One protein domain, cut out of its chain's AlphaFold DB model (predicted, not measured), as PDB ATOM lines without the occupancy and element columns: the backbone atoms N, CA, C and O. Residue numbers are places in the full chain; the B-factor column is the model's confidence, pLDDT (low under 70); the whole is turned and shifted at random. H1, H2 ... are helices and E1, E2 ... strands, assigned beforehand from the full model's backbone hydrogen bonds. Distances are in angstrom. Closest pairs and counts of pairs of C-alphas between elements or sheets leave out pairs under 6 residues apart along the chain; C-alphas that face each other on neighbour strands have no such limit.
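AT A GLANCE: This is residues 215 to 312 of the 312 residues of an uncharacterized protein of Bacteroides sp. CAG:754 (UniProt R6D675). With little regular structure, the domain is a chain wound in stacked turns: four short strands make a parallel sheet, ordered E1 E2 E3 E4, and long links loop out from it and back. The 98 printed residues include E1, E2, H1, E3 and E4 in chain order, mostly strand, 22 residues. It is compact, radius of gyration of the C-alphas 12.3 A, spanning 34 by 25 by 23 A.

HOW THE PARTS SIT: E1, residues 215 to 218, is parallel to E2, residues 237 to 240; N 218 and O 239 are 2.8 A apart. E2 is parallel to E3, residues 269 to 273; N 240 and O 271 are 2.8 A apart. E3 is parallel to E4, residues 307 to 311, at 31 degrees; N 272 and O 309 are 2.8 A apart. These pairs are within hydrogen-bond range. H1, residues 264 to 267, only grazes the sheet; it is too short for O i to N i+4 pairs. E2, H1 and E3 form a strand-helix-strand unit, parallel strands joined through a helix, its crossover right-handed.

IN THESE COORDINATES: E1 begins at C-alpha 215, (-21.740, 11.826, -48.727). E3 spans 13.6 A; E4 ends at C-alpha 311, (-15.720, 10.888, -33.742).

THE WHOLE: The printed part has no cut. The link E3 to E4 is long, 33 residues. Residues 261 to 263 and 295 to 302 have pLDDT under 70.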
ATOM      1  N   SER A 215     -22.568  11.850 -49.928       96.12
ATOM      2  CA  SER A 215     -21.740  11.826 -48.727       96.12
ATOM      3  C   SER A 215     -20.400  12.503 -48.977       96.12
ATOM      4  O   SER A 215     -19.823  12.330 -50.052       96.12
ATOM      5  N   LEU A 216     -19.870  13.189 -47.965       97.75
ATOM      6  CA  LEU A 216     -18.542  13.791 -48.014       97.75
ATOM      7  C   LEU A 216     -17.818  13.634 -46.673       97.75
ATOM      8  O   LEU A 216     -18.405  13.828 -45.606       97.75
ATOM      9  N   SER A 217     -16.533  13.289 -46.733       97.88
ATOM     10  CA  SER A 217     -15.659  13.179 -45.566       97.88
ATOM     11  C   SER A 217     -14.438  14.067 -45.750       97.88
ATOM     12  O   SER A 217     -13.697  13.891 -46.711       97.88
ATOM     13  N   LEU A 218     -14.233  14.989 -44.812       98.25
ATOM     14  CA  LEU A 218     -13.150  15.968 -44.796       98.25
ATOM     15  C   LEU A 218     -12.436  15.891 -43.432       98.25
ATOM     16  O   LEU A 218     -12.762  16.639 -42.507       98.25
ATOM     17  N   PRO A 219     -11.514  14.935 -43.237       98.06
ATOM     18  CA  PRO A 219     -10.920  14.678 -41.926       98.06
ATOM     19  C   PRO A 219      -9.840  15.687 -41.522       98.06
ATOM     20  O   PRO A 219      -9.467  15.724 -40.355       98.06
ATOM     21  N   LYS A 220      -9.346  16.506 -42.457       98.44
ATOM     22  CA  LYS A 220      -8.293  17.507 -42.221       98.44
ATOM     23  C   LYS A 220      -8.757  18.953 -42.397       98.44
ATOM     24  O   LYS A 220      -7.955  19.867 -42.237       98.44
ATOM     25  N   VAL A 221     -10.040  19.171 -42.689       98.31
ATOM     26  CA  VAL A 221     -10.547  20.512 -42.985       98.31
ATOM     27  C   VAL A 221     -10.539  21.394 -41.744       98.31
ATOM     28  O   VAL A 221     -11.131  21.057 -40.720       98.31
ATOM     29  N   THR A 222      -9.895  22.549 -41.860       96.81
ATOM     30  CA  THR A 222      -9.842  23.579 -40.816       96.81
ATOM     31  C   THR A 222     -10.430  24.907 -41.284       96.81
ATOM     32  O   THR A 222     -10.563  25.824 -40.477       96.81
ATOM     33  N   GLU A 223     -10.829  25.023 -42.557       95.31
ATOM     34  CA  GLU A 223     -11.499  26.206 -43.100       95.31
ATOM     35  C   GLU A 223     -12.567  25.844 -44.146       95.31
ATOM     36  O   GLU A 223     -12.304  25.087 -45.081       95.31
ATOM     37  N   ILE A 224     -13.767  26.415 -44.005       94.94
ATOM     38  CA  ILE A 224     -14.863  26.310 -44.976       94.94
ATOM     39  C   ILE A 224     -15.469  27.700 -45.185       94.94
ATOM     40  O   ILE A 224     -15.887  28.351 -44.224       94.94
ATOM     41  N   ASN A 225     -15.544  28.139 -46.438       92.44
ATOM     42  CA  ASN A 225     -16.027  29.468 -46.808       92.44
ATOM     43  C   ASN A 225     -17.501  29.466 -47.239       92.44
ATOM     44  O   ASN A 225     -18.131  28.417 -47.390       92.44
ATOM     45  N   GLY A 226     -18.056  30.669 -47.410       89.94
ATOM     46  CA  GLY A 226     -19.473  30.896 -47.682       89.94
ATOM     47  C   GLY A 226     -19.985  30.082 -48.867       89.94
ATOM     48  O   GLY A 226     -19.254  29.810 -49.814       89.94
ATOM     49  N   GLN A 227     -21.241  29.646 -48.816       91.19
ATOM     50  CA  GLN A 227     -21.897  28.897 -49.893       91.19
ATOM     51  C   GLN A 227     -21.198  27.598 -50.322       91.19
ATOM     52  O   GLN A 227     -21.622  27.009 -51.314       91.19
ATOM     53  N   ALA A 228     -20.171  27.114 -49.609       93.88
ATOM     54  CA  ALA A 228     -19.429  25.910 -49.983       93.88
ATOM     55  C   ALA A 228     -20.352  24.727 -50.311       93.88
ATOM     56  O   ALA A 228     -20.077  23.997 -51.259       93.88
ATOM     57  N   PHE A 229     -21.466  24.592 -49.582       94.19
ATOM     58  CA  PHE A 229     -22.473  23.545 -49.769       94.19
ATOM     59  C   PHE A 229     -23.848  24.069 -50.208       94.19
ATOM     60  O   PHE A 229     -24.857  23.384 -50.019       94.19
ATOM     61  N   GLN A 230     -23.910  25.264 -50.805       92.00
ATOM     62  CA  GLN A 230     -25.167  25.865 -51.253       92.00
ATOM     63  C   GLN A 230     -25.957  24.889 -52.136       92.00
ATOM     64  O   GLN A 230     -25.442  24.391 -53.132       92.00
ATOM     65  N   GLN A 231     -27.217  24.620 -51.784       92.25
ATOM     66  CA  GLN A 231     -28.108  23.727 -52.545       92.25
ATOM     67  C   GLN A 231     -27.550  22.311 -52.822       92.25
ATOM     68  O   GLN A 231     -27.928  21.672 -53.805       92.25
ATOM     69  N   CYS A 232     -26.703  21.765 -51.943       92.75
ATOM     70  CA  CYS A 232     -26.310  20.350 -51.968       92.75
ATOM     71  C   CYS A 232     -27.451  19.434 -51.482       92.75
ATOM     72  O   CYS A 232     -27.343  18.765 -50.456       92.75
ATOM     73  N   ASN A 233     -28.577  19.412 -52.198       91.19
ATOM     74  CA  ASN A 233     -29.838  18.820 -51.726       91.19
ATOM     75  C   ASN A 233     -29.797  17.293 -51.519       91.19
ATOM     76  O   ASN A 233     -30.664  16.752 -50.837       91.19
ATOM     77  N   ASN A 234     -28.806  16.605 -52.094       93.62
ATOM     78  CA  ASN A 234     -28.637  15.157 -51.965       93.62
ATOM     79  C   ASN A 234     -27.687  14.750 -50.827       93.62
ATOM     80  O   ASN A 234     -27.585  13.556 -50.534       93.62
ATOM     81  N   LEU A 235     -26.993  15.702 -50.184       94.19
ATOM     82  CA  LEU A 235     -25.980  15.380 -49.182       94.19
ATOM     83  C   LEU A 235     -26.654  14.965 -47.874       94.19
ATOM     84  O   LEU A 235     -27.273  15.769 -47.182       94.19
ATOM     85  N   THR A 236     -26.507  13.692 -47.521       95.44
ATOM     86  CA  THR A 236     -27.127  13.100 -46.324       95.44
ATOM     87  C   THR A 236     -26.127  12.823 -45.212       95.44
ATOM     88  O   THR A 236     -26.529  12.542 -44.085       95.44
ATOM     89  N   THR A 237     -24.826  12.867 -45.508       95.94
ATOM     90  CA  THR A 237     -23.756  12.661 -44.526       95.94
ATOM     91  C   THR A 237     -22.590  13.600 -44.802       95.94
ATOM     92  O   THR A 237     -22.020  13.578 -45.894       95.94
ATOM     93  N   LEU A 238     -22.188  14.362 -43.787       96.56
ATOM     94  CA  LEU A 238     -21.000  15.208 -43.813       96.56
ATOM     95  C   LEU A 238     -20.132  14.908 -42.589       96.56
ATOM     96  O   LEU A 238     -20.608  14.968 -41.457       96.56
ATOM     97  N   LYS A 239     -18.855  14.585 -42.802       97.62
ATOM     98  CA  LYS A 239     -17.897  14.331 -41.717       97.62
ATOM     99  C   LYS A 239     -16.805  15.396 -41.712       97.62
ATOM    100  O   LYS A 239     -16.017  15.453 -42.651       97.62
ATOM    101  N   LEU A 240     -16.743  16.193 -40.649       96.94
ATOM    102  CA  LEU A 240     -15.759  17.251 -40.402       96.94
ATOM    103  C   LEU A 240     -14.993  16.901 -39.118       96.94
ATOM    104  O   LEU A 240     -15.361  17.312 -38.018       96.94
ATOM    105  N   THR A 241     -13.973  16.051 -39.238       97.12
ATOM    106  CA  THR A 241     -13.362  15.358 -38.082       97.12
ATOM    107  C   THR A 241     -11.969  15.856 -37.705       97.12
ATOM    108  O   THR A 241     -11.352  15.296 -36.798       97.12
ATOM    109  N   ALA A 242     -11.508  16.945 -38.326       96.69
ATOM    110  CA  ALA A 242     -10.252  17.579 -37.950       96.69
ATOM    111  C   ALA A 242     -10.284  18.008 -36.470       96.69
ATOM    112  O   ALA A 242     -11.288  18.587 -36.028       96.69
ATOM    113  N   PRO A 243      -9.219  17.729 -35.699       95.25
ATOM    114  CA  PRO A 243      -9.072  18.263 -34.354       95.25
ATOM    115  C   PRO A 243      -8.747  19.762 -34.405       95.25
ATOM    116  O   PRO A 243      -8.250  20.286 -35.399       95.25
ATOM    117  N   GLY A 244      -8.982  20.449 -33.299       94.50
ATOM    118  CA  GLY A 244      -8.843  21.886 -33.149       94.50
ATOM    119  C   GLY A 244      -9.995  22.696 -33.745       94.50
ATOM    120  O   GLY A 244     -11.076  22.202 -34.075       94.50
ATOM    121  N   ASN A 245      -9.751  23.998 -33.852       94.62
ATOM    122  CA  ASN A 245     -10.736  24.948 -34.352       94.62
ATOM    123  C   ASN A 245     -11.020  24.735 -35.844       94.62
ATOM    124  O   ASN A 245     -10.133  24.380 -36.619       94.62
ATOM    125  N   LEU A 246     -12.253  25.031 -36.243       93.88
ATOM    126  CA  LEU A 246     -12.691  25.070 -37.631       93.88
ATOM    127  C   LEU A 246     -13.164  26.486 -37.960       93.88
ATOM    128  O   LEU A 246     -14.115  26.989 -37.369       93.88
ATOM    129  N   ALA A 247     -12.520  27.138 -38.920       93.19
ATOM    130  CA  ALA A 247     -12.944  28.442 -39.396       93.19
ATOM    131  C   ALA A 247     -14.122  28.289 -40.369       93.19
ATOM    132  O   ALA A 247     -13.975  27.735 -41.455       93.19
ATOM    133  N   LEU A 248     -15.288  28.814 -39.992       91.25
ATOM    134  CA  LEU A 248     -16.454  28.912 -40.868       91.25
ATOM    135  C   LEU A 248     -16.601  30.367 -41.318       91.25
ATOM    136  O   LEU A 248     -17.022  31.218 -40.534       91.25
ATOM    137  N   LYS A 249     -16.200  30.670 -42.556       89.00
ATOM    138  CA  LYS A 249     -16.191  32.041 -43.085       89.00
ATOM    139  C   LYS A 249     -17.465  32.330 -43.872       89.00
ATOM    140  O   LYS A 249     -17.906  31.518 -44.678       89.00
ATOM    141  N   ILE A 250     -18.031  33.510 -43.661       85.12
ATOM    142  CA  ILE A 250     -19.205  34.010 -44.384       85.12
ATOM    143  C   ILE A 250     -18.736  34.673 -45.680       85.12
ATOM    144  O   ILE A 250     -17.689  35.325 -45.685       85.12
ATOM    145  N   ASN A 251     -19.516  34.557 -46.755       83.44
ATOM    146  CA  ASN A 251     -19.340  35.405 -47.932       83.44
ATOM    147  C   ASN A 251     -19.596  36.876 -47.535       83.44
ATOM    148  O   ASN A 251     -20.735  37.209 -47.197       83.44
ATOM    149  N   PRO A 252     -18.591  37.771 -47.576       74.44
ATOM    150  CA  PRO A 252     -18.751  39.151 -47.122       74.44
ATOM    151  C   PRO A 252     -19.655  39.989 -48.036       74.44
ATOM    152  O   PRO A 252     -20.212  40.981 -47.581       74.44
ATOM    153  N   SER A 253     -19.812  39.602 -49.305       79.94
ATOM    154  CA  SER A 253     -20.627  40.338 -50.276       79.94
ATOM    155  C   SER A 253     -22.115  40.014 -50.158       79.94
ATOM    156  O   SER A 253     -22.948  40.881 -50.409       79.94
ATOM    157  N   MET A 254     -22.462  38.778 -49.782       76.69
ATOM    158  CA  MET A 254     -23.858  38.317 -49.715       76.69
ATOM    159  C   MET A 254     -24.329  37.933 -48.305       76.69
ATOM    160  O   MET A 254     -25.494  37.591 -48.124       76.69
ATOM    161  N   GLY A 255     -23.446  37.941 -47.302       81.50
ATOM    162  CA  GLY A 255     -23.765  37.493 -45.941       81.50
ATOM    163  C   GLY A 255     -24.077  35.993 -45.845       81.50
ATOM    164  O   GLY A 255     -24.693  35.544 -44.878       81.50
ATOM    165  N   MET A 256     -23.683  35.211 -46.855       84.06
ATOM    166  CA  MET A 256     -24.083  33.810 -46.982       84.06
ATOM    167  C   MET A 256     -23.103  32.879 -46.252       84.06
ATOM    168  O   MET A 256     -21.897  32.919 -46.526       84.06
ATOM    169  N   PRO A 257     -23.584  32.030 -45.330       87.50
ATOM    170  CA  PRO A 257     -22.750  31.105 -44.568       87.50
ATOM    171  C   PRO A 257     -22.331  29.881 -45.407       87.50
ATOM    172  O   PRO A 257     -22.874  29.650 -46.491       87.50
ATOM    173  N   PRO A 258     -21.382  29.055 -44.924       89.00
ATOM    174  CA  PRO A 258     -20.939  27.847 -45.627       89.00
ATOM    175  C   PRO A 258     -22.029  26.808 -45.933       89.00
ATOM    176  O   PRO A 258     -21.984  26.156 -46.978       89.00
ATOM    177  N   PHE A 259     -23.000  26.649 -45.027       87.44
ATOM    178  CA  PHE A 259     -24.016  25.588 -45.063       87.44
ATOM    179  C   PHE A 259     -25.399  26.103 -45.485       87.44
ATOM    180  O   PHE A 259     -26.400  25.805 -44.841       87.44
ATOM    181  N   ASP A 260     -25.473  26.895 -46.551       74.94
ATOM    182  CA  ASP A 260     -26.737  27.495 -46.992       74.94
ATOM    183  C   ASP A 260     -27.625  26.563 -47.856       74.94
ATOM    184  O   ASP A 260     -27.151  25.670 -48.562       74.94
ATOM    185  N   GLY A 261     -28.940  26.785 -47.819       68.38
ATOM    186  CA  GLY A 261     -29.964  26.021 -48.535       68.38
ATOM    187  C   GLY A 261     -31.071  25.521 -47.606       68.38
ATOM    188  O   GLY A 261     -30.810  24.924 -46.563       68.38
ATOM    189  N   SER A 262     -32.333  25.725 -48.001       59.19
ATOM    190  CA  SER A 262     -33.514  25.629 -47.121       59.19
ATOM    191  C   SER A 262     -33.734  24.282 -46.411       59.19
ATOM    192  O   SER A 262     -34.446  24.249 -45.407       59.19
ATOM    193  N   ASN A 263     -33.112  23.189 -46.874       65.31
ATOM    194  CA  ASN A 263     -33.270  21.846 -46.298       65.31
ATOM    195  C   ASN A 263     -31.970  21.047 -46.099       65.31
ATOM    196  O   ASN A 263     -32.044  19.924 -45.602       65.31
ATOM    197  N   PHE A 264     -30.801  21.600 -46.441       79.06
ATOM    198  CA  PHE A 264     -29.533  20.859 -46.423       79.06
ATOM    199  C   PHE A 264     -29.236  20.238 -45.048       79.06
ATOM    200  O   PHE A 264     -29.192  19.016 -44.907       79.06
ATOM    201  N   ALA A 265     -29.104  21.072 -44.010       79.06
ATOM    202  CA  ALA A 265     -28.728  20.606 -42.676       79.06
ATOM    203  C   ALA A 265     -29.764  19.617 -42.109       79.06
ATOM    204  O   ALA A 265     -29.410  18.572 -41.566       79.06
ATOM    205  N   LYS A 266     -31.057  19.885 -42.329       85.06
ATOM    206  CA  LYS A 266     -32.171  19.062 -41.829       85.06
ATOM    207  C   LYS A 266     -32.178  17.635 -42.386       85.06
ATOM    208  O   LYS A 266     -32.719  16.738 -41.744       85.06
ATOM    209  N   ALA A 267     -31.594  17.415 -43.563       89.38
ATOM    210  CA  ALA A 267     -31.469  16.094 -44.176       89.38
ATOM    211  C   ALA A 267     -30.119  15.409 -43.883       89.38
ATOM    212  O   ALA A 267     -29.983  14.205 -44.122       89.38
ATOM    213  N   CYS A 268     -29.142  16.145 -43.348       93.25
ATOM    214  CA  CYS A 268     -27.755  15.713 -43.245       93.25
ATOM    215  C   CYS A 268     -27.375  15.271 -41.823       93.25
ATOM    216  O   CYS A 268     -27.592  15.983 -40.840       93.25
ATOM    217  N   HIS A 269     -26.783  14.080 -41.716       96.12
ATOM    218  CA  HIS A 269     -26.088  13.617 -40.521       96.12
ATOM    219  C   HIS A 269     -24.683  14.223 -40.491       96.12
ATOM    220  O   HIS A 269     -23.870  13.963 -41.382       96.12
ATOM    221  N   LEU A 270     -24.393  15.007 -39.456       96.00
ATOM    222  CA  LEU A 270     -23.090  15.623 -39.254       96.00
ATOM    223  C   LEU A 270     -22.257  14.789 -38.283       96.00
ATOM    224  O   LEU A 270     -22.714  14.446 -37.196       96.00
ATOM    225  N   THR A 271     -21.013  14.503 -38.647       97.69
ATOM    226  CA  THR A 271     -20.014  13.971 -37.716       97.69
ATOM    227  C   THR A 271     -18.936  15.014 -37.488       97.69
ATOM    228  O   THR A 271     -18.289  15.443 -38.441       97.69
ATOM    229  N   LEU A 272     -18.733  15.394 -36.232       96.94
ATOM    230  CA  LEU A 272     -17.702  16.326 -35.787       96.94
ATOM    231  C   LEU A 272     -16.602  15.594 -35.018       96.94
ATOM    232  O   LEU A 272     -16.763  14.441 -34.624       96.94
ATOM    233  N   ASN A 273     -15.481  16.264 -34.778       96.00
ATOM    234  CA  ASN A 273     -14.502  15.820 -33.787       96.00
ATOM    235  C   ASN A 273     -15.028  16.052 -32.351       96.00
ATOM    236  O   ASN A 273     -15.802  16.983 -32.114       96.00
ATOM    237  N   VAL A 274     -14.628  15.206 -31.394       95.94
ATOM    238  CA  VAL A 274     -15.022  15.295 -29.969       95.94
ATOM    239  C   VAL A 274     -14.722  16.641 -29.309       95.94
ATOM    240  O   VAL A 274     -15.434  17.051 -28.391       95.94
ATOM    241  N   ASP A 275     -13.717  17.366 -29.783       95.44
ATOM    242  CA  ASP A 275     -13.381  18.701 -29.293       95.44
ATOM    243  C   ASP A 275     -14.453  19.769 -29.580       95.44
ATOM    244  O   ASP A 275     -14.427  20.832 -28.964       95.44
ATOM    245  N   LYS A 276     -15.413  19.486 -30.469       94.81
ATOM    246  CA  LYS A 276     -16.559  20.344 -30.812       94.81
ATOM    247  C   LYS A 276     -17.839  19.923 -30.079       94.81
ATOM    248  O   LYS A 276     -18.907  20.454 -30.375       94.81
ATOM    249  N   HIS A 277     -17.771  18.978 -29.137       95.88
ATOM    250  CA  HIS A 277     -18.927  18.508 -28.364       95.88
ATOM    251  C   HIS A 277     -19.508  19.595 -27.446       95.88
ATOM    252  O   HIS A 277     -18.747  20.276 -26.767       95.88
ATOM    253  N   TYR A 278     -20.841  19.703 -27.356       93.38
ATOM    254  CA  TYR A 278     -21.582  20.753 -26.626       93.38
ATOM    255  C   TYR A 278     -21.345  20.797 -25.101       93.38
ATOM    256  O   TYR A 278     -21.309  21.879 -24.524       93.38
ATOM    257  N   ASP A 279     -21.052  19.669 -24.452       91.69
ATOM    258  CA  ASP A 279     -20.645  19.670 -23.034       91.69
ATOM    259  C   ASP A 279     -19.123  19.737 -22.839       91.69
ATOM    260  O   ASP A 279     -18.614  20.648 -22.190       91.69
ATOM    261  N   SER A 280     -18.370  18.824 -23.454       93.50
ATOM    262  CA  SER A 280     -16.946  18.600 -23.157       93.50
ATOM    263  C   SER A 280     -15.951  19.288 -24.095       93.50
ATOM    264  O   SER A 280     -14.762  19.323 -23.794       93.50
ATOM    265  N   GLY A 281     -16.407  19.791 -25.242       92.69
ATOM    266  CA  GLY A 281     -15.539  20.343 -26.278       92.69
ATOM    267  C   GLY A 281     -14.881  21.668 -25.890       92.69
ATOM    268  O   GLY A 281     -15.476  22.467 -25.159       92.69
ATOM    269  N   THR A 282     -13.675  21.902 -26.414       93.94
ATOM    270  CA  THR A 282     -12.859  23.114 -26.220       93.94
ATOM    271  C   THR A 282     -12.574  23.871 -27.519       93.94
ATOM    272  O   THR A 282     -12.055  24.983 -27.465       93.94
ATOM    273  N   ALA A 283     -12.867  23.278 -28.679       93.75
ATOM    274  CA  ALA A 283     -12.630  23.883 -29.982       93.75
ATOM    275  C   ALA A 283     -13.817  24.741 -30.434       93.75
ATOM    276  O   ALA A 283     -14.970  24.481 -30.082       93.75
ATOM    277  N   THR A 284     -13.537  25.753 -31.252       90.94
ATOM    278  CA  THR A 284     -14.553  26.621 -31.852       90.94
ATOM    279  C   THR A 284     -14.717  26.357 -33.356       90.94
ATOM    280  O   THR A 284     -13.721  26.118 -34.043       90.94
ATOM    281  N   PRO A 285     -15.951  26.419 -33.896       90.62
ATOM    282  CA  PRO A 285     -17.223  26.490 -33.183       90.62
ATOM    283  C   PRO A 285     -17.606  25.140 -32.568       90.62
ATOM    284  O   PRO A 285     -17.431  24.077 -33.164       90.62
ATOM    285  N   LYS A 286     -18.205  25.213 -31.385       90.56
ATOM    286  CA  LYS A 286     -18.732  24.077 -30.634       90.56
ATOM    287  C   LYS A 286     -20.203  23.851 -30.995       90.56
ATOM    288  O   LYS A 286     -20.911  24.804 -31.312       90.56
ATOM    289  N   ALA A 287     -20.655  22.600 -30.992       93.12
ATOM    290  CA  ALA A 287     -22.078  22.282 -31.093       93.12
ATOM    291  C   ALA A 287     -22.833  22.887 -29.904       93.12
ATOM    292  O   ALA A 287     -22.302  22.962 -28.802       93.12
ATOM    293  N   GLU A 288     -24.074  23.303 -30.117       92.00
ATOM    294  CA  GLU A 288     -24.946  23.796 -29.042       92.00
ATOM    295  C   GLU A 288     -25.808  22.670 -28.462       92.00
ATOM    296  O   GLU A 288     -26.267  22.745 -27.326       92.00
ATOM    297  N   SER A 289     -26.032  21.608 -29.239       93.44
ATOM    298  CA  SER A 289     -26.800  20.433 -28.829       93.44
ATOM    299  C   SER A 289     -26.430  19.213 -29.681       93.44
ATOM    300  O   SER A 289     -25.552  19.276 -30.543       93.44
ATOM    301  N   ALA A 290     -27.144  18.101 -29.498       93.06
ATOM    302  CA  ALA A 290     -27.035  16.920 -30.357       93.06
ATOM    303  C   ALA A 290     -27.548  17.139 -31.800       93.06
ATOM    304  O   ALA A 290     -27.422  16.244 -32.635       93.06
ATOM    305  N   THR A 291     -28.145  18.293 -32.104       93.38
ATOM    306  CA  THR A 291     -28.692  18.615 -33.433       93.38
ATOM    307  C   THR A 291     -28.348  20.021 -33.910       93.38
ATOM    308  O   THR A 291     -28.627  20.336 -35.057       93.38
ATOM    309  N   THR A 292     -27.752  20.875 -33.084       91.62
ATOM    310  CA  THR A 292     -27.543  22.291 -33.415       91.62
ATOM    311  C   THR A 292     -26.055  22.624 -33.471       91.62
ATOM    312  O   THR A 292     -25.328  22.364 -32.511       91.62
ATOM    313  N   TRP A 293     -25.594  23.209 -34.581       90.31
ATOM    314  CA  TRP A 293     -24.213  23.686 -34.743       90.31
ATOM    315  C   TRP A 293     -24.154  24.941 -35.623       90.31
ATOM    316  O   TRP A 293     -24.855  25.030 -36.631       90.31
ATOM    317  N   TYR A 294     -23.344  25.919 -35.212       74.06
ATOM    318  CA  TYR A 294     -23.449  27.319 -35.628       74.06
ATOM    319  C   TYR A 294     -22.458  27.733 -36.726       74.06
ATOM    320  O   TYR A 294     -21.262  27.454 -36.637       74.06
ATOM    321  N   THR A 295     -22.950  28.513 -37.693       63.78
ATOM    322  CA  THR A 295     -22.159  29.467 -38.485       63.78
ATOM    323  C   THR A 295     -22.751  30.857 -38.258       63.78
ATOM    324  O   THR A 295     -23.963  31.005 -38.425       63.78
ATOM    325  N   PRO A 296     -21.957  31.882 -37.932       52.91
ATOM    326  CA  PRO A 296     -22.496  33.225 -37.817       52.91
ATOM    327  C   PRO A 296     -23.042  33.718 -39.153       52.91
ATOM    328  O   PRO A 296     -22.419  33.504 -40.181       52.91
ATOM    329  N   ASN A 297     -24.188  34.386 -39.134       58.91
ATOM    330  CA  ASN A 297     -24.420  35.634 -39.856       58.91
ATOM    331  C   ASN A 297     -25.447  36.453 -39.047       58.91
ATOM    332  O   ASN A 297     -26.089  35.927 -38.138       58.91
ATOM    333  N   GLU A 298     -25.585  37.743 -39.339       54.22
ATOM    334  CA  GLU A 298     -26.502  38.651 -38.625       54.22
ATOM    335  C   GLU A 298     -27.995  38.358 -38.891       54.22
ATOM    336  O   GLU A 298     -28.864  39.062 -38.379       54.22
ATOM    337  N   TYR A 299     -28.307  37.331 -39.693       53.94
ATOM    338  CA  TYR A 299     -29.612  37.139 -40.323       53.94
ATOM    339  C   TYR A 299     -30.203  35.724 -40.190       53.94
ATOM    340  O   TYR A 299     -31.309  35.503 -40.682       53.94
ATOM    341  N   SER A 300     -29.522  34.756 -39.562       55.28
ATOM    342  CA  SER A 300     -30.002  33.369 -39.489       55.28
ATOM    343  C   SER A 300     -29.787  32.703 -38.133       55.28
ATOM    344  O   SER A 300     -28.721  32.824 -37.529       55.28
ATOM    345  N   ASP A 301     -30.792  31.928 -37.720       60.03
ATOM    346  CA  ASP A 301     -30.733  31.013 -36.581       60.03
ATOM    347  C   ASP A 301     -29.696  29.897 -36.798       60.03
ATOM    348  O   ASP A 301     -29.298  29.590 -37.925       60.03
ATOM    349  N   ALA A 302     -29.288  29.244 -35.710       68.81
ATOM    350  CA  ALA A 302     -28.376  28.109 -35.766       68.81
ATOM    351  C   ALA A 302     -28.898  26.979 -36.678       68.81
ATOM    352  O   ALA A 302     -30.092  26.653 -36.697       68.81
ATOM    353  N   TYR A 303     -27.991  26.318 -37.406       82.06
ATOM    354  CA  TYR A 303     -28.371  25.189 -38.250       82.06
ATOM    355  C   TYR A 303     -28.818  24.008 -37.398       82.06
ATOM    356  O   TYR A 303     -28.057  23.475 -36.588       82.06
ATOM    357  N   THR A 304     -30.053  23.568 -37.633       89.12
ATOM    358  CA  THR A 304     -30.573  22.314 -37.086       89.12
ATOM    359  C   THR A 304     -30.294  21.181 -38.071       89.12
ATOM    360  O   THR A 304     -30.884  21.109 -39.152       89.12
ATOM    361  N   TRP A 305     -29.375  20.310 -37.680       92.50
ATOM    362  CA  TRP A 305     -28.953  19.110 -38.384       92.50
ATOM    363  C   TRP A 305     -29.866  17.927 -38.068       92.50
ATOM    364  O   TRP A 305     -30.481  17.874 -37.002       92.50
ATOM    365  N   LYS A 306     -29.909  16.931 -38.960       94.12
ATOM    366  CA  LYS A 306     -30.661  15.688 -38.717       94.12
ATOM    367  C   LYS A 306     -30.185  14.968 -37.452       94.12
ATOM    368  O   LYS A 306     -30.987  14.444 -36.686       94.12
ATOM    369  N   SER A 307     -28.869  14.925 -37.262       95.62
ATOM    370  CA  SER A 307     -28.202  14.517 -36.024       95.62
ATOM    371  C   SER A 307     -26.743  14.957 -36.061       95.62
ATOM    372  O   SER A 307     -26.153  15.002 -37.142       95.62
ATOM    373  N   ILE A 308     -26.143  15.159 -34.893       96.62
ATOM    374  CA  ILE A 308     -24.709  15.381 -34.728       96.62
ATOM    375  C   ILE A 308     -24.114  14.214 -33.938       96.62
ATOM    376  O   ILE A 308     -24.603  13.859 -32.867       96.62
ATOM    377  N   THR A 309     -23.055  13.611 -34.471       97.38
ATOM    378  CA  THR A 309     -22.227  12.617 -33.777       97.38
ATOM    379  C   THR A 309     -20.795  13.114 -33.643       97.38
ATOM    380  O   THR A 309     -20.362  13.993 -34.386       97.38
ATOM    381  N   PHE A 310     -20.048  12.549 -32.695       96.25
ATOM    382  CA  PHE A 310     -18.676  12.954 -32.407       96.25
ATOM    383  C   PHE A 310     -17.734  11.759 -32.572       96.25
ATOM    384  O   PHE A 310     -17.944  10.715 -31.956       96.25
ATOM    385  N   PHE A 311     -16.736  11.896 -33.442       91.19
ATOM    386  CA  PHE A 311     -15.720  10.888 -33.742       91.19
ATOM    387  C   PHE A 311     -14.479  11.111 -32.867       91.19
ATOM    388  O   PHE A 311     -14.058  12.259 -32.699       91.19
ATOM    389  N   GLN A 312     -13.948  10.018 -32.303       77.62
ATOM    390  CA  GLN A 312     -12.782  10.000 -31.407       77.62
ATOM    391  C   GLN A 312     -11.458  10.083 -32.164       77.62
ATOM    392  O   GLN A 312     -11.357   9.457 -33.241       77.62
TER     393      GLN A 312